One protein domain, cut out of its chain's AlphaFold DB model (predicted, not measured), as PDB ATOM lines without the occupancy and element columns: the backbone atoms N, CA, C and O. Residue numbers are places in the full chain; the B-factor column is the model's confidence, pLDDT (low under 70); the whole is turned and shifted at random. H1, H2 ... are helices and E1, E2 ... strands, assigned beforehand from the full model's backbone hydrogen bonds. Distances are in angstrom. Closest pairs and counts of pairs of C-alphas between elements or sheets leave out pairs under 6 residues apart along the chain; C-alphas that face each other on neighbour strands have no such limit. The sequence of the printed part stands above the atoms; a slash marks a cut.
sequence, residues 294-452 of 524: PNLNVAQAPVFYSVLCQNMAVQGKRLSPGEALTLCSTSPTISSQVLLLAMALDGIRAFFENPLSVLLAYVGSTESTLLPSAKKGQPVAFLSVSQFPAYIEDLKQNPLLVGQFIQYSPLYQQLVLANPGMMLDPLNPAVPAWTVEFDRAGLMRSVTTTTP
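This is residues 294 to 452 of the 524 residues of a protein of Bradymonadales bacterium V1718 (UniProt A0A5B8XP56). One long helix, H3, runs through the middle, with the shorter helices H1, H5, H6 and H7 packed crosswise on it. H2 makes a corner at the beginning of H3 and H4 another at its end, so that these two lie toward the ends of the longest axis; H8 packs on H5, and two long stretches without a named element, residues 365 to 386 and 419 to 439, link H4 to H5 and H7 to H8. The printed part has 159 residues and is mostly helix, with eight named helices and one named strand in the order H1, E1, H2, H3, H4, H5, H6, H7, H8. It is compact, with a radius of gyration of the C-alphas of 15.2 A, and spans 46 by 37 by 26 A.

Find C-alpha 332 at (75.315, 82.516, 22.057); from there H3, residues 332 to 353, runs 30.9 A to C-alpha 353 at (101.901, 95.497, 13.203). Before it come H1, residues 301 to 309, 12.1 A; E1, residues 312 to 314, 7.0 A; and H2, residues 321 to 330, 14.3 A. After it look for H4, residues 355 to 364, 13.9 A; H5, residues 387 to 397, 15.0 A; H6, residues 399 to 406; H7, residues 410 to 418, 12.5 A; and H8, residues 440 to 446, which ends with C-alpha 446 at (93.507, 76.040, 7.970).

Begin at H3, the hub, which touches six other helices. Its residues 338 to 346 touch H1, opposite ways at a steep tilt of 49 degrees, and the closest C-alphas, of Phe 304 and Ala 342, are 5.0 A apart. Residues 341 to 351 touch H6, the same way at a steep tilt of 61 degrees, closest at the C-alphas of Ala 344 and Ile 406, 4.3 A. Residues 341 to 345 touch H5, closest at the C-alphas of Leu 341 and Ile 392, 7.1 A, and residues 343 to 350 touch H7, closest at those of Met 343 and Tyr 412, 6.3 A. H2 and H3 touch only at the corner, about perpendicular at 74 degrees, with the C-alphas of Cys 328 and Ser 335 closest at 4.9 A. H3 and H4 only just touch, with 3 pairs of C-alphas within 8 A, and only at the corner; the closest are Phe 352 and Val 358, 6.1 A. Farther out, H8 touches H5, closest at the C-alphas of Pro 389 and Arg 440, 5.8 A. E1 pairs with no named strand, and E1 and H8 are near each other, with 5 pairs of C-alphas within 10 A. In H1 to H8 every O i to N i+4 pair is within hydrogen-bond range.

The two C-alphas farthest apart, of Gly 322 and Val 363, are 46.3 A apart. The printed part has no cut, and its long links are H4 to H5, 22 residues, and H7 to H8, 21 residues. The mean pLDDT of the printed part is 89.1; look at residues 364 to 368 for the values under 70.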
ATOM      1  N   PRO A 294      94.514  81.703   4.773       93.06
ATOM      2  CA  PRO A 294      94.702  82.934   5.526       93.06
ATOM      3  C   PRO A 294      95.992  82.938   6.336       93.06
ATOM      4  O   PRO A 294      96.334  81.968   7.025       93.06
ATOM      5  N   ASN A 295      96.700  84.056   6.275       94.94
ATOM      6  CA  ASN A 295      97.933  84.271   7.004       94.94
ATOM      7  C   ASN A 295      97.667  84.930   8.359       94.94
ATOM      8  O   ASN A 295      97.167  86.050   8.437       94.94
ATOM      9  N   LEU A 296      98.070  84.253   9.435       95.31
ATOM     10  CA  LEU A 296      97.827  84.676  10.819       95.31
ATOM     11  C   LEU A 296      98.422  86.048  11.161       95.31
ATOM     12  O   LEU A 296      97.918  86.737  12.041       95.31
ATOM     13  N   ASN A 297      99.502  86.451  10.486       94.06
ATOM     14  CA  ASN A 297     100.170  87.726  10.760       94.06
ATOM     15  C   ASN A 297      99.458  88.933  10.129       94.06
ATOM     16  O   ASN A 297      99.853  90.063  10.395       94.06
ATOM     17  N   VAL A 298      98.438  88.711   9.294       93.81
ATOM     18  CA  VAL A 298      97.711  89.770   8.564       93.81
ATOM     19  C   VAL A 298      96.185  89.597   8.598       93.81
ATOM     20  O   VAL A 298      95.464  90.522   8.246       93.81
ATOM     21  N   ALA A 299      95.683  88.436   9.022       93.75
ATOM     22  CA  ALA A 299      94.256  88.146   9.132       93.75
ATOM     23  C   ALA A 299      93.577  88.973  10.233       93.75
ATOM     24  O   ALA A 299      94.073  89.041  11.350       93.75
ATOM     25  N   GLN A 300      92.414  89.553   9.944       93.50
ATOM     26  CA  GLN A 300      91.638  90.319  10.927       93.50
ATOM     27  C   GLN A 300      90.719  89.419  11.768       93.50
ATOM     28  O   GLN A 300      90.503  88.248  11.441       93.50
ATOM     29  N   ALA A 301      90.131  89.970  12.834       94.31
ATOM     30  CA  ALA A 301      89.250  89.239  13.749       94.31
ATOM     31  C   ALA A 301      88.134  88.410  13.066       94.31
ATOM     32  O   ALA A 301      87.979  87.251  13.451       94.31
ATOM     33  N   PRO A 302      87.413  88.887  12.026       92.50
ATOM     34  CA  PRO A 302      86.401  88.065  11.345       92.50
ATOM     35  C   PRO A 302      86.984  86.807  10.680       92.50
ATOM     36  O   PRO A 302      86.364  85.744  10.666       92.50
ATOM     37  N   VAL A 303      88.221  86.892  10.184       93.50
ATOM     38  CA  VAL A 303      88.922  85.752   9.583       93.50
ATOM     39  C   VAL A 303      89.392  84.781  10.665       93.50
ATOM     40  O   VAL A 303      89.214  83.574  10.506       93.50
ATOM     41  N   PHE A 304      89.899  85.274  11.801       95.62
ATOM     42  CA  PHE A 304      90.169  84.422  12.966       95.62
ATOM     43  C   PHE A 304      88.910  83.698  13.447       95.62
ATOM     44  O   PHE A 304      88.953  82.487  13.650       95.62
ATOM     45  N   TYR A 305      87.790  84.414  13.567       94.25
ATOM     46  CA  TYR A 305      86.498  83.843  13.935       94.25
ATOM     47  C   TYR A 305      86.099  82.713  12.978       94.25
ATOM     48  O   TYR A 305      85.805  81.605  13.427       94.25
ATOM     49  N   SER A 306      86.216  82.944  11.663       92.19
ATOM     50  CA  SER A 306      85.916  81.930  10.645       92.19
ATOM     51  C   SER A 306      86.750  80.651  10.820       92.19
ATOM     52  O   SER A 306      86.214  79.543  10.827       92.19
ATOM     53  N   VAL A 307      88.062  80.792  11.045       93.75
ATOM     54  CA  VAL A 307      88.988  79.663  11.213       93.75
ATOM     55  C   VAL A 307      88.708  78.902  12.508       93.75
ATOM     56  O   VAL A 307      88.788  77.671  12.518       93.75
ATOM     57  N   LEU A 308      88.398  79.609  13.597       94.94
ATOM     58  CA  LEU A 308      88.078  78.999  14.884       94.94
ATOM     59  C   LEU A 308      86.776  78.197  14.804       94.94
ATOM     60  O   LEU A 308      86.773  77.024  15.178       94.94
ATOM     61  N   CYS A 309      85.709  78.781  14.248       92.00
ATOM     62  CA  CYS A 309      84.429  78.093  14.096       92.00
ATOM     63  C   CYS A 309      84.560  76.811  13.266       92.00
ATOM     64  O   CYS A 309      84.114  75.763  13.710       92.00
ATOM     65  N   GLN A 310      85.273  76.828  12.138       89.62
ATOM     66  CA  GLN A 310      85.484  75.635  11.293       89.62
ATOM     67  C   GLN A 310      86.246  74.475  11.946       89.62
ATOM     68  O   GLN A 310      86.268  73.352  11.425       89.62
ATOM     69  N   ASN A 311      86.972  74.762  13.022       92.88
ATOM     70  CA  ASN A 311      87.855  73.811  13.681       92.88
ATOM     71  C   ASN A 311      87.402  73.509  15.109       92.88
ATOM     72  O   ASN A 311      88.207  73.028  15.905       92.88
ATOM     73  N   MET A 312      86.129  73.746  15.427       93.31
ATOM     74  CA  MET A 312      85.522  73.308  16.680       93.31
ATOM     75  C   MET A 312      85.634  71.785  16.852       93.31
ATOM     76  O   MET A 312      85.527  70.999  15.903       93.31
ATOM     77  N   ALA A 313      85.848  71.369  18.093       93.38
ATOM     78  CA  ALA A 313      85.895  69.978  18.502       93.38
ATOM     79  C   ALA A 313      84.981  69.743  19.705       93.38
ATOM     80  O   ALA A 313      84.717  70.645  20.495       93.38
ATOM     81  N   VAL A 314      84.503  68.509  19.840       90.19
ATOM     82  CA  VAL A 314      83.743  68.047  21.005       90.19
ATOM     83  C   VAL A 314      84.351  66.729  21.458       90.19
ATOM     84  O   VAL A 314      84.475  65.798  20.660       90.19
ATOM     85  N   GLN A 315      84.757  66.648  22.729       84.75
ATOM     86  CA  GLN A 315      85.407  65.462  23.305       84.75
ATOM     87  C   GLN A 315      86.645  65.026  22.498       84.75
ATOM     88  O   GLN A 315      86.880  63.839  22.265       84.75
ATOM     89  N   GLY A 316      87.423  65.999  22.012       79.50
ATOM     90  CA  GLY A 316      88.624  65.754  21.207       79.50
ATOM     91  C   GLY A 316      88.385  65.266  19.769       79.50
ATOM     92  O   GLY A 316      89.357  65.015  19.054       79.50
ATOM     93  N   LYS A 317      87.131  65.149  19.310       85.94
ATOM     94  CA  LYS A 317      86.803  64.844  17.911       85.94
ATOM     95  C   LYS A 317      86.425  66.124  17.167       85.94
ATOM     96  O   LYS A 317      85.563  66.872  17.621       85.94
ATOM     97  N   ARG A 318      87.052  66.356  16.009       87.62
ATOM     98  CA  ARG A 318      86.696  67.457  15.103       87.62
ATOM     99  C   ARG A 318      85.271  67.267  14.578       87.62
ATOM    100  O   ARG A 318      84.935  66.169  14.129       87.62
ATOM    101  N   LEU A 319      84.485  68.336  14.612       87.88
ATOM    102  CA  LEU A 319      83.158  68.394  13.999       87.88
ATOM    103  C   LEU A 319      83.246  68.529  12.473       87.88
ATOM    104  O   LEU A 319      84.271  68.968  11.938       87.88
ATOM    105  N   SER A 320      82.179  68.155  11.762       84.88
ATOM    106  CA  SER A 320      82.069  68.512  10.342       84.88
ATOM    107  C   SER A 320      81.961  70.042  10.183       84.88
ATOM    108  O   SER A 320      81.557  70.720  11.130       84.88
ATOM    109  N   PRO A 321      82.323  70.620   9.018       79.75
ATOM    110  CA  PRO A 321      82.189  72.061   8.790       79.75
ATOM    111  C   PRO A 321      80.773  72.586   9.068       79.75
ATOM    112  O   PRO A 321      80.643  73.588   9.767       79.75
ATOM    113  N   GLY A 322      79.739  71.871   8.605       80.44
ATOM    114  CA  GLY A 322      78.339  72.197   8.884       80.44
ATOM    115  C   GLY A 322      78.012  72.175  10.380       80.44
ATOM    116  O   GLY A 322      77.580  73.186  10.917       80.44
ATOM    117  N   GLU A 323      78.311  71.079  11.090       85.38
ATOM    118  CA  GLU A 323      78.048  70.958  12.539       85.38
ATOM    119  C   GLU A 323      78.729  72.068  13.352       85.38
ATOM    120  O   GLU A 323      78.150  72.636  14.281       85.38
ATOM    121  N   ALA A 324      79.979  72.369  13.005       85.88
ATOM    122  CA  ALA A 324      80.772  73.386  13.671       85.88
ATOM    123  C   ALA A 324      80.174  74.786  13.472       85.88
ATOM    124  O   ALA A 324      80.101  75.582  14.414       85.88
ATOM    125  N   LEU A 325      79.689  75.059  12.259       83.38
ATOM    126  CA  LEU A 325      79.027  76.305  11.918       83.38
ATOM    127  C   LEU A 325      77.675  76.434  12.628       83.38
ATOM    128  O   LEU A 325      77.417  77.463  13.248       83.38
ATOM    129  N   THR A 326      76.858  75.376  12.643       84.31
ATOM    130  CA  THR A 326      75.586  75.356  13.376       84.31
ATOM    131  C   THR A 326      75.793  75.644  14.865       84.31
ATOM    132  O   THR A 326      75.006  76.368  15.470       84.31
ATOM    133  N   LEU A 327      76.857  75.130  15.490       86.94
ATOM    134  CA  LEU A 327      77.156  75.449  16.892       86.94
ATOM    135  C   LEU A 327      77.528  76.919  17.099       86.94
ATOM    136  O   LEU A 327      77.083  77.518  18.080       86.94
ATOM    137  N   CYS A 328      78.320  77.498  16.195       87.44
ATOM    138  CA  CYS A 328      78.664  78.917  16.256       87.44
ATOM    139  C   CYS A 328      77.454  79.835  16.010       87.44
ATOM    140  O   CYS A 328      77.431  80.928  16.568       87.44
ATOM    141  N   SER A 329      76.446  79.418  15.234       83.94
ATOM    142  CA  SER A 329      75.242  80.233  14.999       83.94
ATOM    143  C   SER A 329      74.185  80.074  16.088       83.94
ATOM    144  O   SER A 329      73.568  81.051  16.503       83.94
ATOM    145  N   THR A 330      73.965  78.852  16.574       85.62
ATOM    146  CA  THR A 330      72.833  78.547  17.466       85.62
ATOM    147  C   THR A 330      73.126  78.783  18.944       85.62
ATOM    148  O   THR A 330      72.189  78.958  19.721       85.62
ATOM    149  N   SER A 331      74.398  78.778  19.360       89.81
ATOM    150  CA  SER A 331      74.787  78.899  20.768       89.81
ATOM    151  C   SER A 331      75.459  80.249  21.061       89.81
ATOM    152  O   SER A 331      76.651  80.412  20.777       89.81
ATOM    153  N   PRO A 332      74.758  81.202  21.714       89.19
ATOM    154  CA  PRO A 332      75.315  82.516  22.057       89.19
ATOM    155  C   PRO A 332      76.544  82.451  22.974       89.19
ATOM    156  O   PRO A 332      77.398  83.339  22.975       89.19
ATOM    157  N   THR A 333      76.659  81.397  23.784       91.00
ATOM    158  CA  THR A 333      77.803  81.209  24.685       91.00
ATOM    159  C   THR A 333      79.046  80.767  23.924       91.00
ATOM    160  O   THR A 333      80.142  81.233  24.224       91.00
ATOM    161  N   ILE A 334      78.886  79.903  22.919       92.19
ATOM    162  CA  ILE A 334      79.985  79.465  22.055       92.19
ATOM    163  C   ILE A 334      80.414  80.620  21.156       92.19
ATOM    164  O   ILE A 334      81.600  80.939  21.114       92.19
ATOM    165  N   SER A 335      79.463  81.283  20.493       90.19
ATOM    166  CA  SER A 335      79.758  82.384  19.574       90.19
ATOM    167  C   SER A 335      80.519  83.518  20.263       90.19
ATOM    168  O   SER A 335      81.543  83.966  19.752       90.19
ATOM    169  N   SER A 336      80.100  83.912  21.470       90.75
ATOM    170  CA  SER A 336      80.772  84.966  22.240       90.75
ATOM    171  C   SER A 336      82.174  84.565  22.718       90.75
ATOM    172  O   SER A 336      83.087  85.387  22.665       90.75
ATOM    173  N   GLN A 337      82.395  83.305  23.120       93.75
ATOM    174  CA  GLN A 337      83.733  82.807  23.468       93.75
ATOM    175  C   GLN A 337      84.669  82.758  22.255       93.75
ATOM    176  O   GLN A 337      85.826  83.169  22.354       93.75
ATOM    177  N   VAL A 338      84.181  82.279  21.107       94.44
ATOM    178  CA  VAL A 338      84.967  82.238  19.866       94.44
ATOM    179  C   VAL A 338      85.305  83.653  19.400       94.44
ATOM    180  O   VAL A 338      86.453  83.915  19.045       94.44
ATOM    181  N   LEU A 339      84.349  84.586  19.468       93.12
ATOM    182  CA  LEU A 339      84.571  85.995  19.147       93.12
ATOM    183  C   LEU A 339      85.611  86.633  20.074       93.12
ATOM    184  O   LEU A 339      86.504  87.332  19.601       93.12
ATOM    185  N   LEU A 340      85.548  86.353  21.377       94.06
ATOM    186  CA  LEU A 340      86.520  86.862  22.342       94.06
ATOM    187  C   LEU A 340      87.942  86.370  22.032       94.06
ATOM    188  O   LEU A 340      88.884  87.164  22.040       94.06
ATOM    189  N   LEU A 341      88.097  85.084  21.704       96.00
ATOM    190  CA  LEU A 341      89.380  84.523  21.268       96.00
ATOM    191  C   LEU A 341      89.849  85.143  19.949       96.00
ATOM    192  O   LEU A 341      91.020  85.500  19.834       96.00
ATOM    193  N   ALA A 342      88.954  85.307  18.973       96.19
ATOM    194  CA  ALA A 342      89.272  85.914  17.684       96.19
ATOM    195  C   ALA A 342      89.781  87.354  17.840       96.19
ATOM    196  O   ALA A 342      90.805  87.702  17.254       96.19
ATOM    197  N   MET A 343      89.123  88.167  18.674       95.94
ATOM    198  CA  MET A 343      89.564  89.528  18.988       95.94
ATOM    199  C   MET A 343      90.888  89.535  19.756       95.94
ATOM    200  O   MET A 343      91.764  90.333  19.450       95.94
ATOM    201  N   ALA A 344      91.095  88.637  20.721       96.00
ATOM    202  CA  ALA A 344      92.372  88.562  21.431       96.00
ATOM    203  C   ALA A 344      93.537  88.184  20.494       96.00
ATOM    204  O   ALA A 344      94.603  88.792  20.560       96.00
ATOM    205  N   LEU A 345      93.332  87.224  19.586       97.06
ATOM    206  CA  LEU A 345      94.321  86.814  18.579       97.06
ATOM    207  C   LEU A 345      94.617  87.924  17.563       97.06
ATOM    208  O   LEU A 345      95.778  88.161  17.224       97.06
ATOM    209  N   ASP A 346      93.580  88.628  17.118       96.44
ATOM    210  CA  ASP A 346      93.705  89.818  16.282       96.44
ATOM    211  C   ASP A 346      94.452  90.946  17.004       96.44
ATOM    212  O   ASP A 346      95.308  91.598  16.414       96.44
ATOM    213  N   GLY A 347      94.212  91.121  18.302       95.38
ATOM    214  CA  GLY A 347      94.945  92.054  19.149       95.38
ATOM    215  C   GLY A 347      96.424  91.698  19.298       95.38
ATOM    216  O   GLY A 347      97.280  92.575  19.187       95.38
ATOM    217  N   ILE A 348      96.756  90.407  19.453       94.69
ATOM    218  CA  ILE A 348      98.149  89.935  19.397       94.69
ATOM    219  C   ILE A 348      98.756  90.325  18.048       94.69
ATOM    220  O   ILE A 348      99.813  90.938  18.013       94.69
ATOM    221  N   ARG A 349      98.095  90.019  16.929       93.62
ATOM    222  CA  ARG A 349      98.576  90.391  15.591       93.62
ATOM    223  C   ARG A 349      98.797  91.903  15.450       93.62
ATOM    224  O   ARG A 349      99.889  92.303  15.054       93.62
ATOM    225  N   ALA A 350      97.805  92.717  15.803       92.81
ATOM    226  CA  ALA A 350      97.842  94.176  15.709       92.81
ATOM    227  C   ALA A 350      98.956  94.791  16.573       92.81
ATOM    228  O   ALA A 350      99.621  95.737  16.155       92.81
ATOM    229  N   PHE A 351      99.243  94.205  17.739       90.94
ATOM    230  CA  PHE A 351     100.387  94.601  18.559       90.94
ATOM    231  C   PHE A 351     101.718  94.503  17.789       90.94
ATOM    232  O   PHE A 351     102.568  95.384  17.913       90.94
ATOM    233  N   PHE A 352     101.884  93.462  16.964       88.88
ATOM    234  CA  PHE A 352     103.074  93.258  16.128       88.88
ATOM    235  C   PHE A 352     103.044  94.010  14.788       88.88
ATOM    236  O   PHE A 352     104.062  94.029  14.099       88.88
ATOM    237  N   GLU A 353     101.928  94.633  14.395       85.81
ATOM    238  CA  GLU A 353     101.901  95.497  13.203       85.81
ATOM    239  C   GLU A 353     102.697  96.781  13.415       85.81
ATOM    240  O   GLU A 353     103.278  97.306  12.467       85.81
ATOM    241  N   ASN A 354     102.748  97.276  14.656       80.69
ATOM    242  CA  ASN A 354     103.531  98.449  14.994       80.69
ATOM    243  C   ASN A 354     104.911  98.034  15.540       80.69
ATOM    244  O   ASN A 354     105.018  97.598  16.692       80.69
ATOM    245  N   PRO A 355     105.998  98.212  14.767       72.81
ATOM    246  CA  PRO A 355     107.332  97.800  15.191       72.81
ATOM    247  C   PRO A 355     107.822  98.554  16.433       72.81
ATOM    248  O   PRO A 355     108.640  98.032  17.191       72.81
ATOM    249  N   LEU A 356     107.301  99.760  16.683       75.50
ATOM    250  CA  LEU A 356     107.621 100.525  17.882       75.50
ATOM    251  C   LEU A 356     107.007  99.895  19.133       75.50
ATOM    252  O   LEU A 356     107.681  99.823  20.158       75.50
ATOM    253  N   SER A 357     105.768  99.402  19.046       76.25
ATOM    254  CA  SER A 357     105.118  98.678  20.147       76.25
ATOM    255  C   SER A 357     105.955  97.475  20.567       76.25
ATOM    256  O   SER A 357     106.215  97.281  21.752       76.25
ATOM    257  N   VAL A 358     106.456  96.721  19.586       78.62
ATOM    258  CA  VAL A 358     107.324  95.557  19.803       78.62
ATOM    259  C   VAL A 358     108.660  95.964  20.432       78.62
ATOM    260  O   VAL A 358     109.097  95.352  21.408       78.62
ATOM    261  N   LEU A 359     109.302  97.016  19.913       75.50
ATOM    262  CA  LEU A 359     110.563  97.527  20.453       75.50
ATOM    263  C   LEU A 359     110.411  97.985  21.909       75.50
ATOM    264  O   LEU A 359     111.212  97.600  22.759       75.50
ATOM    265  N   LEU A 360     109.382  98.782  22.205       76.81
ATOM    266  CA  LEU A 360     109.109  99.289  23.551       76.81
ATOM    267  C   LEU A 360     108.797  98.161  24.530       76.81
ATOM    268  O   LEU A 360     109.269  98.208  25.663       76.81
ATOM    269  N   ALA A 361     108.065  97.136  24.089       75.81
ATOM    270  CA  ALA A 361     107.851  95.931  24.876       75.81
ATOM    271  C   ALA A 361     109.186  95.305  25.294       75.81
ATOM    272  O   ALA A 361     109.436  95.135  26.480       75.81
ATOM    273  N   TYR A 362     110.072  95.023  24.336       78.62
ATOM    274  CA  TYR A 362     111.323  94.318  24.621       78.62
ATOM    275  C   TYR A 362     112.374  95.154  25.353       78.62
ATOM    276  O   TYR A 362     113.193  94.594  26.078       78.62
ATOM    277  N   VAL A 363     112.386  96.473  25.160       76.06
ATOM    278  CA  VAL A 363     113.311  97.376  25.862       76.06
ATOM    279  C   VAL A 363     112.798  97.706  27.267       76.06
ATOM    280  O   VAL A 363     113.594  97.879  28.188       76.06
ATOM    281  N   GLY A 364     111.477  97.802  27.434       64.50
ATOM    282  CA  GLY A 364     110.828  98.191  28.683       64.50
ATOM    283  C   GLY A 364     110.607  97.047  29.674       64.50
ATOM    284  O   GLY A 364     110.458  97.320  30.865       64.50
ATOM    285  N   SER A 365     110.595  95.785  29.231       63.94
ATOM    286  CA  SER A 365     110.407  94.626  30.111       63.94
ATOM    287  C   SER A 365     111.699  93.851  30.369       63.94
ATOM    288  O   SER A 365     112.523  93.638  29.485       63.94
ATOM    289  N   THR A 366     111.846  93.335  31.591       57.19
ATOM    290  CA  THR A 366     112.848  92.300  31.911       57.19
ATOM    291  C   THR A 366     112.477  90.940  31.311       57.19
ATOM    292  O   THR A 366     113.325  90.052  31.192       57.19
ATOM    293  N   GLU A 367     111.210  90.766  30.928       61.09
ATOM    294  CA  GLU A 367     110.711  89.584  30.240       61.09
ATOM    295  C   GLU A 367     111.101  89.611  28.759       61.09
ATOM    296  O   GLU A 367     111.005  90.625  28.077       61.09
ATOM    297  N   SER A 368     111.560  88.464  28.256       63.75
ATOM    298  CA  SER A 368     112.018  88.313  26.865       63.75
ATOM    299  C   SER A 368     110.945  87.727  25.940       63.75
ATOM    300  O   SER A 368     111.178  87.590  24.738       63.75
ATOM    301  N   THR A 369     109.779  87.373  26.486       73.69
ATOM    302  CA  THR A 369     108.662  86.710  25.800       73.69
ATOM    303  C   THR A 369     107.356  87.419  26.130       73.69
ATOM    304  O   THR A 369     107.033  87.561  27.300       73.69
ATOM    305  N   LEU A 370     106.600  87.818  25.104       77.69
ATOM    306  CA  LEU A 370     105.317  88.521  25.265       77.69
ATOM    307  C   LEU A 370     104.132  87.582  25.536       77.69
ATOM    308  O   LEU A 370     103.130  88.004  26.097       77.69
ATOM    309  N   LEU A 371     104.259  86.312  25.141       82.56
ATOM    310  CA  LEU A 371     103.344  85.221  25.481       82.56
ATOM    311  C   LEU A 371     104.163  84.011  25.961       82.56
ATOM    312  O   LEU A 371     105.301  83.851  25.504       82.56
ATOM    313  N   PRO A 372     103.609  83.123  26.807       85.56
ATOM    314  CA  PRO A 372     104.301  81.912  27.255       85.56
ATOM    315  C   PRO A 372     104.807  81.035  26.101       85.56
ATOM    316  O   PRO A 372     105.939  80.554  26.133       85.56
ATOM    317  N   SER A 373     104.002  80.875  25.046       90.06
ATOM    318  CA  SER A 373     104.358  80.085  23.861       90.06
ATOM    319  C   SER A 373     105.092  80.883  22.766       90.06
ATOM    320  O   SER A 373     105.389  80.350  21.686       90.06
ATOM    321  N   ALA A 374     105.389  82.166  22.998       88.69
ATOM    322  CA  ALA A 374     106.156  82.996  22.072       88.69
ATOM    323  C   ALA A 374     107.656  82.685  22.147       88.69
ATOM    324  O   ALA A 374     108.202  82.352  23.201       88.69
ATOM    325  N   LYS A 375     108.367  82.854  21.027       86.94
ATOM    326  CA  LYS A 375     109.834  82.815  21.064       86.94
ATOM    327  C   LYS A 375     110.377  84.135  21.599       86.94
ATOM    328  O   LYS A 375     109.788  85.198  21.401       86.94
ATOM    329  N   LYS A 376     111.542  84.058  22.241       83.12
ATOM    330  CA  LYS A 376     112.257  85.240  22.729       83.12
ATOM    331  C   LYS A 376     112.570  86.192  21.577       83.12
ATOM    332  O   LYS A 376     113.161  85.754  20.590       83.12
ATOM    333  N   GLY A 377     112.191  87.463  21.718       78.38
ATOM    334  CA  GLY A 377     112.479  88.500  20.720       78.38
ATOM    335  C   GLY A 377     111.861  88.253  19.338       78.38
ATOM    336  O   GLY A 377     112.464  88.628  18.334       78.38
ATOM    337  N   GLN A 378     110.721  87.557  19.249       85.69
ATOM    338  CA  GLN A 378     110.053  87.358  17.961       85.69
ATOM    339  C   GLN A 378     109.581  88.707  17.382       85.69
ATOM    340  O   GLN A 378     109.000  89.495  18.118       85.69
ATOM    341  N   PRO A 379     109.804  88.997  16.090       81.75
ATOM    342  CA  PRO A 379     109.408  90.281  15.499       81.75
ATOM    343  C   PRO A 379     108.014  90.255  14.859       81.75
ATOM    344  O   PRO A 379     107.528  91.291  14.428       81.75
ATOM    345  N   VAL A 380     107.386  89.081  14.763       88.81
ATOM    346  CA  VAL A 380     106.022  88.894  14.250       88.81
ATOM    347  C   VAL A 380     105.194  88.121  15.270       88.81
ATOM    348  O   VAL A 380     105.747  87.368  16.077       88.81
ATOM    349  N   ALA A 381     103.871  88.261  15.193       91.81
ATOM    350  CA  ALA A 381     102.944  87.594  16.101       91.81
ATOM    351  C   ALA A 381     103.072  86.063  16.053       91.81
ATOM    352  O   ALA A 381     103.199  85.407  17.091       91.81
ATOM    353  N   PHE A 382     103.102  85.500  14.843       93.88
ATOM    354  CA  PHE A 382     103.173  84.064  14.590       93.88
ATOM    355  C   PHE A 382     104.365  83.740  13.682       93.88
ATOM    356  O   PHE A 382     104.336  83.938  12.464       93.88
ATOM    357  N   LEU A 383     105.424  83.183  14.268       91.62
ATOM    358  CA  LEU A 383     106.576  82.645  13.540       91.62
ATOM    359  C   LEU A 383     106.261  81.306  12.864       91.62
ATOM    360  O   LEU A 383     106.825  80.994  11.815       91.62
ATOM    361  N   SER A 384     105.385  80.497  13.461       93.25
ATOM    362  CA  SER A 384     104.971  79.208  12.906       93.25
ATOM    363  C   SER A 384     103.505  78.907  13.182       93.25
ATOM    364  O   SER A 384     102.979  79.251  14.238       93.25
ATOM    365  N   VAL A 385     102.867  78.164  12.275       95.50
ATOM    366  CA  VAL A 385     101.465  77.722  12.416       95.50
ATOM    367  C   VAL A 385     101.198  76.950  13.715       95.50
ATOM    368  O   VAL A 385     100.086  76.967  14.227       95.50
ATOM    369  N   SER A 386     102.218  76.310  14.298       95.81
ATOM    370  CA  SER A 386     102.112  75.597  15.575       95.81
ATOM    371  C   SER A 386     101.882  76.501  16.790       95.81
ATOM    372  O   SER A 386     101.400  76.003  17.807       95.81
ATOM    373  N   GLN A 387     102.213  77.795  16.701       95.88
ATOM    374  CA  GLN A 387     101.954  78.763  17.772       95.88
ATOM    375  C   GLN A 387     100.475  79.127  17.862       95.88
ATOM    376  O   GLN A 387     100.016  79.496  18.931       95.88
ATOM    377  N   PHE A 388      99.714  78.966  16.781       96.75
ATOM    378  CA  PHE A 388      98.297  79.311  16.757       96.75
ATOM    379  C   PHE A 388      97.460  78.557  17.805       96.75
ATOM    380  O   PHE A 388      96.894  79.208  18.680       96.75
ATOM    381  N   PRO A 389      97.439  77.209  17.826       96.81
ATOM    382  CA  PRO A 389      96.752  76.482  18.892       96.81
ATOM    383  C   PRO A 389      97.396  76.684  20.271       96.81
ATOM    384  O   PRO A 389      96.710  76.564  21.277       96.81
ATOM    385  N   ALA A 390      98.697  76.988  20.341       96.44
ATOM    386  CA  ALA A 390      99.373  77.229  21.615       96.44
ATOM    387  C   ALA A 390      98.931  78.555  22.257       96.44
ATOM    388  O   ALA A 390      98.640  78.581  23.443       96.44
ATOM    389  N   TYR A 391      98.790  79.625  21.470       96.50
ATOM    390  CA  TYR A 391      98.285  80.908  21.964       96.50
ATOM    391  C   TYR A 391      96.826  80.829  22.399       96.50
ATOM    392  O   TYR A 391      96.459  81.475  23.372       96.50
ATOM    393  N   ILE A 392      95.997  80.025  21.727       96.25
ATOM    394  CA  ILE A 392      94.621  79.781  22.184       96.25
ATOM    395  C   ILE A 392      94.635  79.178  23.594       96.25
ATOM    396  O   ILE A 392      93.893  79.631  24.460       96.25
ATOM    397  N   GLU A 393      95.507  78.203  23.852       95.06
ATOM    398  CA  GLU A 393      95.646  77.615  25.187       95.06
ATOM    399  C   GLU A 393      96.243  78.599  26.206       95.06
ATOM    400  O   GLU A 393      95.733  78.682  27.322       95.06
ATOM    401  N   ASP A 394      97.238  79.408  25.825       94.88
ATOM    402  CA  ASP A 394      97.792  80.464  26.687       94.88
ATOM    403  C   ASP A 394      96.698  81.469  27.109       94.88
ATOM    404  O   ASP A 394      96.575  81.802  28.290       94.88
ATOM    405  N   LEU A 395      95.863  81.917  26.160       94.94
ATOM    406  CA  LEU A 395      94.733  82.822  26.406       94.94
ATOM    407  C   LEU A 395      93.664  82.172  27.292       94.94
ATOM    408  O   LEU A 395      93.097  82.830  28.165       94.94
ATOM    409  N   LYS A 396      93.402  80.872  27.103       93.81
ATOM    410  CA  LYS A 396      92.442  80.132  27.929       93.81
ATOM    411  C   LYS A 396      92.911  79.978  29.376       93.81
ATOM    412  O   LYS A 396      92.092  80.017  30.292       93.81
ATOM    413  N   GLN A 397      94.215  79.804  29.579       93.62
ATOM    414  CA  GLN A 397      94.819  79.591  30.895       93.62
ATOM    415  C   GLN A 397      95.054  80.890  31.669       93.62
ATOM    416  O   GLN A 397      95.048  80.864  32.901       93.62
ATOM    417  N   ASN A 398      95.255  82.015  30.977       92.31
ATOM    418  CA  ASN A 398      95.547  83.294  31.609       92.31
ATOM    419  C   ASN A 398      94.617  84.418  31.106       92.31
ATOM    420  O   ASN A 398      94.911  85.054  30.089       92.31
ATOM    421  N   PRO A 399      93.543  84.735  31.856       90.56
ATOM    422  CA  PRO A 399      92.628  85.827  31.528       90.56
ATOM    423  C   PRO A 399      93.313  87.188  31.350       90.56
ATOM    424  O   PRO A 399      92.866  87.982  30.526       90.56
ATOM    425  N   LEU A 400      94.417  87.458  32.061       91.75
ATOM    426  CA  LEU A 400      95.149  88.726  31.940       91.75
ATOM    427  C   LEU A 400      95.717  88.929  30.531       91.75
ATOM    428  O   LEU A 400      95.727  90.054  30.041       91.75
ATOM    429  N   LEU A 401      96.126  87.852  29.847       91.69
ATOM    430  CA  LEU A 401      96.596  87.945  28.460       91.69
ATOM    431  C   LEU A 401      95.466  88.370  27.520       91.69
ATOM    432  O   LEU A 401      95.692  89.174  26.617       91.69
ATOM    433  N   VAL A 402      94.243  87.882  27.754       93.00
ATOM    434  CA  VAL A 402      93.060  88.315  26.997       93.00
ATOM    435  C   VAL A 402      92.844  89.810  27.204       93.00
ATOM    436  O   VAL A 402      92.803  90.549  26.225       93.00
ATOM    437  N   GLY A 403      92.777  90.266  28.460       90.94
ATOM    438  CA  GLY A 403      92.573  91.680  28.795       90.94
ATOM    439  C   GLY A 403      93.658  92.609  28.241       90.94
ATOM    440  O   GLY A 403      93.348  93.708  27.790       90.94
ATOM    441  N   GLN A 404      94.913  92.157  28.216       89.06
ATOM    442  CA  GLN A 404      96.039  92.911  27.669       89.06
ATOM    443  C   GLN A 404      95.962  93.048  26.145       89.06
ATOM    444  O   GLN A 404      96.080  94.153  25.618       89.06
ATOM    445  N   PHE A 405      95.811  91.934  25.421       92.38
ATOM    446  CA  PHE A 405      95.940  91.958  23.966       92.38
ATOM    447  C   PHE A 405      94.672  92.414  23.258       92.38
ATOM    448  O   PHE A 405      94.763  93.057  22.215       92.38
ATOM    449  N   ILE A 406      93.496  92.157  23.829       93.88
ATOM    450  CA  ILE A 406      92.228  92.512  23.187       93.88
ATOM    451  C   ILE A 406      92.090  94.015  22.922       93.88
ATOM    452  O   ILE A 406      91.485  94.411  21.931       93.88
ATOM    453  N   GLN A 407      92.725  94.856  23.743       92.06
ATOM    454  CA  GLN A 407      92.722  96.313  23.581       92.06
ATOM    455  C   GLN A 407      93.369  96.784  22.275       92.06
ATOM    456  O   GLN A 407      93.051  97.871  21.794       92.06
ATOM    457  N   TYR A 408      94.251  95.972  21.690       93.38
ATOM    458  CA  TYR A 408      94.883  96.262  20.406       93.38
ATOM    459  C   TYR A 408      94.031  95.826  19.208       93.38
ATOM    460  O   TYR A 408      94.349  96.220  18.092       93.38
ATOM    461  N   SER A 409      92.969  95.031  19.401       95.19
ATOM    462  CA  SER A 409      92.112  94.600  18.291       95.19
ATOM    463  C   SER A 409      91.254  95.761  17.784       95.19
ATOM    464  O   SER A 409      90.463  96.312  18.558       95.19
ATOM    465  N   PRO A 410      91.332  96.105  16.483       93.25
ATOM    466  CA  PRO A 410      90.474  97.130  15.896       93.25
ATOM    467  C   PRO A 410      88.985  96.807  16.043       93.25
ATOM    468  O   PRO A 410      88.197  97.701  16.346       93.25
ATOM    469  N   LEU A 411      88.603  95.530  15.900       91.94
ATOM    470  CA  LEU A 411      87.211  95.115  16.078       91.94
ATOM    471  C   LEU A 411      86.754  95.399  17.511       91.94
ATOM    472  O   LEU A 411      85.740  96.060  17.704       91.94
ATOM    473  N   TYR A 412      87.522  94.986  18.521       94.31
ATOM    474  CA  TYR A 412      87.174  95.262  19.918       94.31
ATOM    475  C   TYR A 412      87.032  96.765  20.204       94.31
ATOM    476  O   TYR A 412      86.077  97.174  20.863       94.31
ATOM    477  N   GLN A 413      87.930  97.597  19.669       93.88
ATOM    478  CA  GLN A 413      87.840  99.052  19.815       93.88
ATOM    479  C   GLN A 413      86.534  99.601  19.224       93.88
ATOM    480  O   GLN A 413      85.850 100.378  19.887       93.88
ATOM    481  N   GLN A 414      86.141  99.155  18.029       90.94
ATOM    482  CA  GLN A 414      84.860  99.533  17.417       90.94
ATOM    483  C   GLN A 414      83.667  99.091  18.276       90.94
ATOM    484  O   GLN A 414      82.726  99.861  18.475       90.94
ATOM    485  N   LEU A 415      83.717  97.882  18.840       90.00
ATOM    486  CA  LEU A 415      82.648  97.358  19.691       90.00
ATOM    487  C   LEU A 415      82.484  98.145  20.985       90.00
ATOM    488  O   LEU A 415      81.362  98.467  21.368       90.00
ATOM    489  N   VAL A 416      83.591  98.480  21.644       92.88
ATOM    490  CA  VAL A 416      83.574  99.289  22.867       92.88
ATOM    491  C   VAL A 416      83.112 100.717  22.573       92.88
ATOM    492  O   VAL A 416      82.399 101.298  23.387       92.88
ATOM    493  N   LEU A 417      83.454 101.279  21.410       93.12
ATOM    494  CA  LEU A 417      82.941 102.587  20.988       93.12
ATOM    495  C   LEU A 417      81.418 102.570  20.792       93.12
ATOM    496  O   LEU A 417      80.744 103.505  21.219       93.12
ATOM    497  N   ALA A 418      80.873 101.509  20.191       89.69
ATOM    498  CA  ALA A 418      79.432 101.351  19.996       89.69
ATOM    499  C   ALA A 418      78.687 101.032  21.306       89.69
ATOM    500  O   ALA A 418      77.565 101.488  21.519       89.69
ATOM    501  N   ASN A 419      79.306 100.259  22.200       90.62
ATOM    502  CA  ASN A 419      78.753  99.901  23.501       90.62
ATOM    503  C   ASN A 419      79.863  99.869  24.570       90.62
ATOM    504  O   ASN A 419      80.492  98.827  24.790       90.62
ATOM    505  N   PRO A 420      80.060 100.983  25.302       89.75
ATOM    506  CA  PRO A 420      81.095 101.094  26.330       89.75
ATOM    507  C   PRO A 420      80.990 100.057  27.456       89.75
ATOM    508  O   PRO A 420      81.983  99.767  28.117       89.75
ATOM    509  N   GLY A 421      79.809  99.460  27.665       87.06
ATOM    510  CA  GLY A 421      79.603  98.399  28.654       87.06
ATOM    511  C   GLY A 421      80.322  97.083  28.334       87.06
ATOM    512  O   GLY A 421      80.443  96.240  29.216       87.06
ATOM    513  N   MET A 422      80.819  96.903  27.104       85.94
ATOM    514  CA  MET A 422      81.636  95.746  26.713       85.94
ATOM    515  C   MET A 422      83.120  95.891  27.081       85.94
ATOM    516  O   MET A 422      83.902  94.971  26.838       85.94
ATOM    517  N   MET A 423      83.528  97.032  27.648       88.50
ATOM    518  CA  MET A 423      84.917  97.268  28.022       88.50
ATOM    519  C   MET A 423      85.366  96.302  29.128       88.50
ATOM    520  O   MET A 423      84.839  96.300  30.237       88.50
ATOM    521  N   LEU A 424      86.386  95.506  28.825       88.69
ATOM    522  CA  LEU A 424      87.092  94.657  29.772       88.69
ATOM    523  C   LEU A 424      88.152  95.456  30.535       88.69
ATOM    524  O   LEU A 424      88.941  96.199  29.942       88.69
ATOM    525  N   ASP A 425      88.198  95.250  31.850       87.19
ATOM    526  CA  ASP A 425      89.290  95.726  32.698       87.19
ATOM    527  C   ASP A 425      90.566  94.922  32.379       87.19
ATOM    528  O   ASP A 425      90.560  93.701  32.536       87.19
ATOM    529  N   PRO A 426      91.670  95.554  31.941       83.69
ATOM    530  CA  PRO A 426      92.911  94.838  31.645       83.69
ATOM    531  C   PRO A 426      93.550  94.172  32.871       83.69
ATOM    532  O   PRO A 426      94.281  93.197  32.714       83.69
ATOM    533  N   LEU A 427      93.310  94.689  34.078       85.94
ATOM    534  CA  LEU A 427      93.915  94.189  35.317       85.94
ATOM    535  C   LEU A 427      93.098  93.069  35.958       85.94
ATOM    536  O   LEU A 427      93.647  92.245  36.687       85.94
ATOM    537  N   ASN A 428      91.792  93.045  35.704       88.19
ATOM    538  CA  ASN A 428      90.896  92.003  36.186       88.19
ATOM    539  C   ASN A 428      89.800  91.704  35.150       88.19
ATOM    540  O   ASN A 428      88.627  92.031  35.367       88.19
ATOM    541  N   PRO A 429      90.167  91.118  33.998       88.69
ATOM    542  CA  PRO A 429      89.233  90.925  32.904       88.69
ATOM    543  C   PRO A 429      88.201  89.861  33.286       88.69
ATOM    544  O   PRO A 429      88.542  88.728  33.629       88.69
ATOM    545  N   ALA A 430      86.922  90.225  33.198       86.69
ATOM    546  CA  ALA A 430      85.797  89.328  33.441       86.69
ATOM    547  C   ALA A 430      85.599  88.369  32.252       86.69
ATOM    548  O   ALA A 430      84.671  88.511  31.457       86.69
ATOM    549  N   VAL A 431      86.511  87.409  32.105       86.81
ATOM    550  CA  VAL A 431      86.497  86.404  31.034       86.81
ATOM    551  C   VAL A 431      85.594  85.226  31.432       86.81
ATOM    552  O   VAL A 431      85.670  84.765  32.575       86.81
ATOM    553  N   PRO A 432      84.736  84.712  30.528       85.12
ATOM    554  CA  PRO A 432      83.905  83.546  30.814       85.12
ATOM    555  C   PRO A 432      84.744  82.281  31.036       85.12
ATOM    556  O   PRO A 432      85.863  82.149  30.541       85.12
ATOM    557  N   ALA A 433      84.167  81.303  31.737       88.50
ATOM    558  CA  ALA A 433      84.744  79.965  31.789       88.50
ATOM    559  C   ALA A 433      84.689  79.327  30.394       88.50
ATOM    560  O   ALA A 433      83.611  79.172  29.816       88.50
ATOM    561  N   TRP A 434      85.851  78.961  29.862       92.56
ATOM    562  CA  TRP A 434      85.970  78.405  28.520       92.56
ATOM    563  C   TRP A 434      85.326  77.023  28.422       92.56
ATOM    564  O   TRP A 434      85.709  76.097  29.135       92.56
ATOM    565  N   THR A 435      84.385  76.877  27.495       92.06
ATOM    566  CA  THR A 435      83.725  75.606  27.159       92.06
ATOM    567  C   THR A 435      84.067  75.129  25.751       92.06
ATOM    568  O   THR A 435      83.715  74.015  25.379       92.06
ATOM    569  N   VAL A 436      84.723  75.976  24.954       93.19
ATOM    570  CA  VAL A 436      85.104  75.674  23.572       93.19
ATOM    571  C   VAL A 436      86.397  74.851  23.495       93.19
ATOM    572  O   VAL A 436      87.405  75.135  24.159       93.19
ATOM    573  N   GLU A 437      86.368  73.837  22.635       93.88
ATOM    574  CA  GLU A 437      87.512  73.008  22.260       93.88
ATOM    575  C   GLU A 437      87.740  73.104  20.750       93.88
ATOM    576  O   GLU A 437      86.798  73.280  19.978       93.88
ATOM    577  N   PHE A 438      88.996  72.963  20.324       95.19
ATOM    578  CA  PHE A 438      89.371  73.051  18.916       95.19
ATOM    579  C   PHE A 438      90.243  71.869  18.488       95.19
ATOM    580  O   PHE A 438      91.106  71.405  19.238       95.19
ATOM    581  N   ASP A 439      90.074  71.416  17.244       94.88
ATOM    582  CA  ASP A 439      90.988  70.470  16.611       94.88
ATOM    583  C   ASP A 439      92.316  71.166  16.300       94.88
ATOM    584  O   ASP A 439      92.455  71.918  15.331       94.88
ATOM    585  N   ARG A 440      93.337  70.852  17.100       94.75
ATOM    586  CA  ARG A 440      94.696  71.375  16.937       94.75
ATOM    587  C   ARG A 440      95.257  71.138  15.532       94.75
ATOM    588  O   ARG A 440      95.921  72.019  14.986       94.75
ATOM    589  N   ALA A 441      95.031  69.959  14.948       94.25
ATOM    590  CA  ALA A 441      95.545  69.636  13.619       94.25
ATOM    591  C   ALA A 441      94.764  70.369  12.521       94.25
ATOM    592  O   ALA A 441      95.339  70.741  11.499       94.25
ATOM    593  N   GLY A 442      93.462  70.563  12.717       92.69
ATOM    594  CA  GLY A 442      92.594  71.375  11.872       92.69
ATOM    595  C   GLY A 442      93.044  72.833  11.834       92.69
ATOM    596  O   GLY A 442      93.377  73.328  10.760       92.69
ATOM    597  N   LEU A 443      93.208  73.461  13.004       94.81
ATOM    598  CA  LEU A 443      93.671  74.847  13.131       94.81
ATOM    599  C   LEU A 443      94.976  75.098  12.365       94.81
ATOM    600  O   LEU A 443      95.061  76.033  11.575       94.81
ATOM    601  N   MET A 444      95.983  74.234  12.537       95.56
ATOM    602  CA  MET A 444      97.260  74.368  11.822       95.56
ATOM    603  C   MET A 444      97.122  74.156  10.308       95.56
ATOM    604  O   MET A 444      97.889  74.726   9.535       95.56
ATOM    605  N   ARG A 445      96.173  73.321   9.868       93.75
ATOM    606  CA  ARG A 445      95.918  73.064   8.445       93.75
ATOM    607  C   ARG A 445      95.113  74.176   7.784       93.75
ATOM    608  O   ARG A 445      95.233  74.293   6.570       93.75
ATOM    609  N   SER A 446      94.346  74.968   8.524       92.19
ATOM    610  CA  SER A 446      93.507  76.040   7.970       92.19
ATOM    611  C   SER A 446      94.247  77.358   7.725       92.19
ATOM    612  O   SER A 446      93.682  78.250   7.108       92.19
ATOM    613  N   VAL A 447      95.498  77.497   8.172       95.19
ATOM    614  CA  VAL A 447      96.207  78.789   8.187       95.19
ATOM    615  C   VAL A 447      97.638  78.684   7.666       95.19
ATOM    616  O   VAL A 447      98.176  77.591   7.471       95.19
ATOM    617  N   THR A 448      98.273  79.834   7.444       95.19
ATOM    618  CA  THR A 448      99.695  79.943   7.106       95.19
ATOM    619  C   THR A 448     100.389  81.038   7.923       95.19
ATOM    620  O   THR A 448      99.752  81.920   8.493       95.19
ATOM    621  N   THR A 449     101.718  80.978   7.981       93.25
ATOM    622  CA  THR A 449     102.589  82.060   8.477       93.25
ATOM    623  C   THR A 449     103.634  82.471   7.439       93.25
ATOM    624  O   THR A 449     104.592  83.175   7.758       93.25
ATOM    625  N   THR A 450     103.492  82.004   6.196       89.19
ATOM    626  CA  THR A 450     104.409  82.320   5.094       89.19
ATOM    627  C   THR A 450     104.447  83.817   4.817       89.19
ATOM    628  O   THR A 450     103.459  84.512   5.020       89.19
ATOM    629  N   THR A 451     105.576  84.326   4.327       88.31
ATOM    630  CA  THR A 451     105.660  85.710   3.845       88.31
ATOM    631  C   THR A 451     104.599  85.958   2.761       88.31
ATOM    632  O   THR A 451     104.523  85.144   1.831       88.31
ATOM    633  N   PRO A 452     103.797  87.039   2.854       92.00
ATOM    634  CA  PRO A 452     102.792  87.338   1.848       92.00
ATOM    635  C   PRO A 452     103.393  87.548   0.468       92.00
ATOM    636  O   PRO A 452     104.514  88.050   0.336       92.00
TER     637      PRO A 452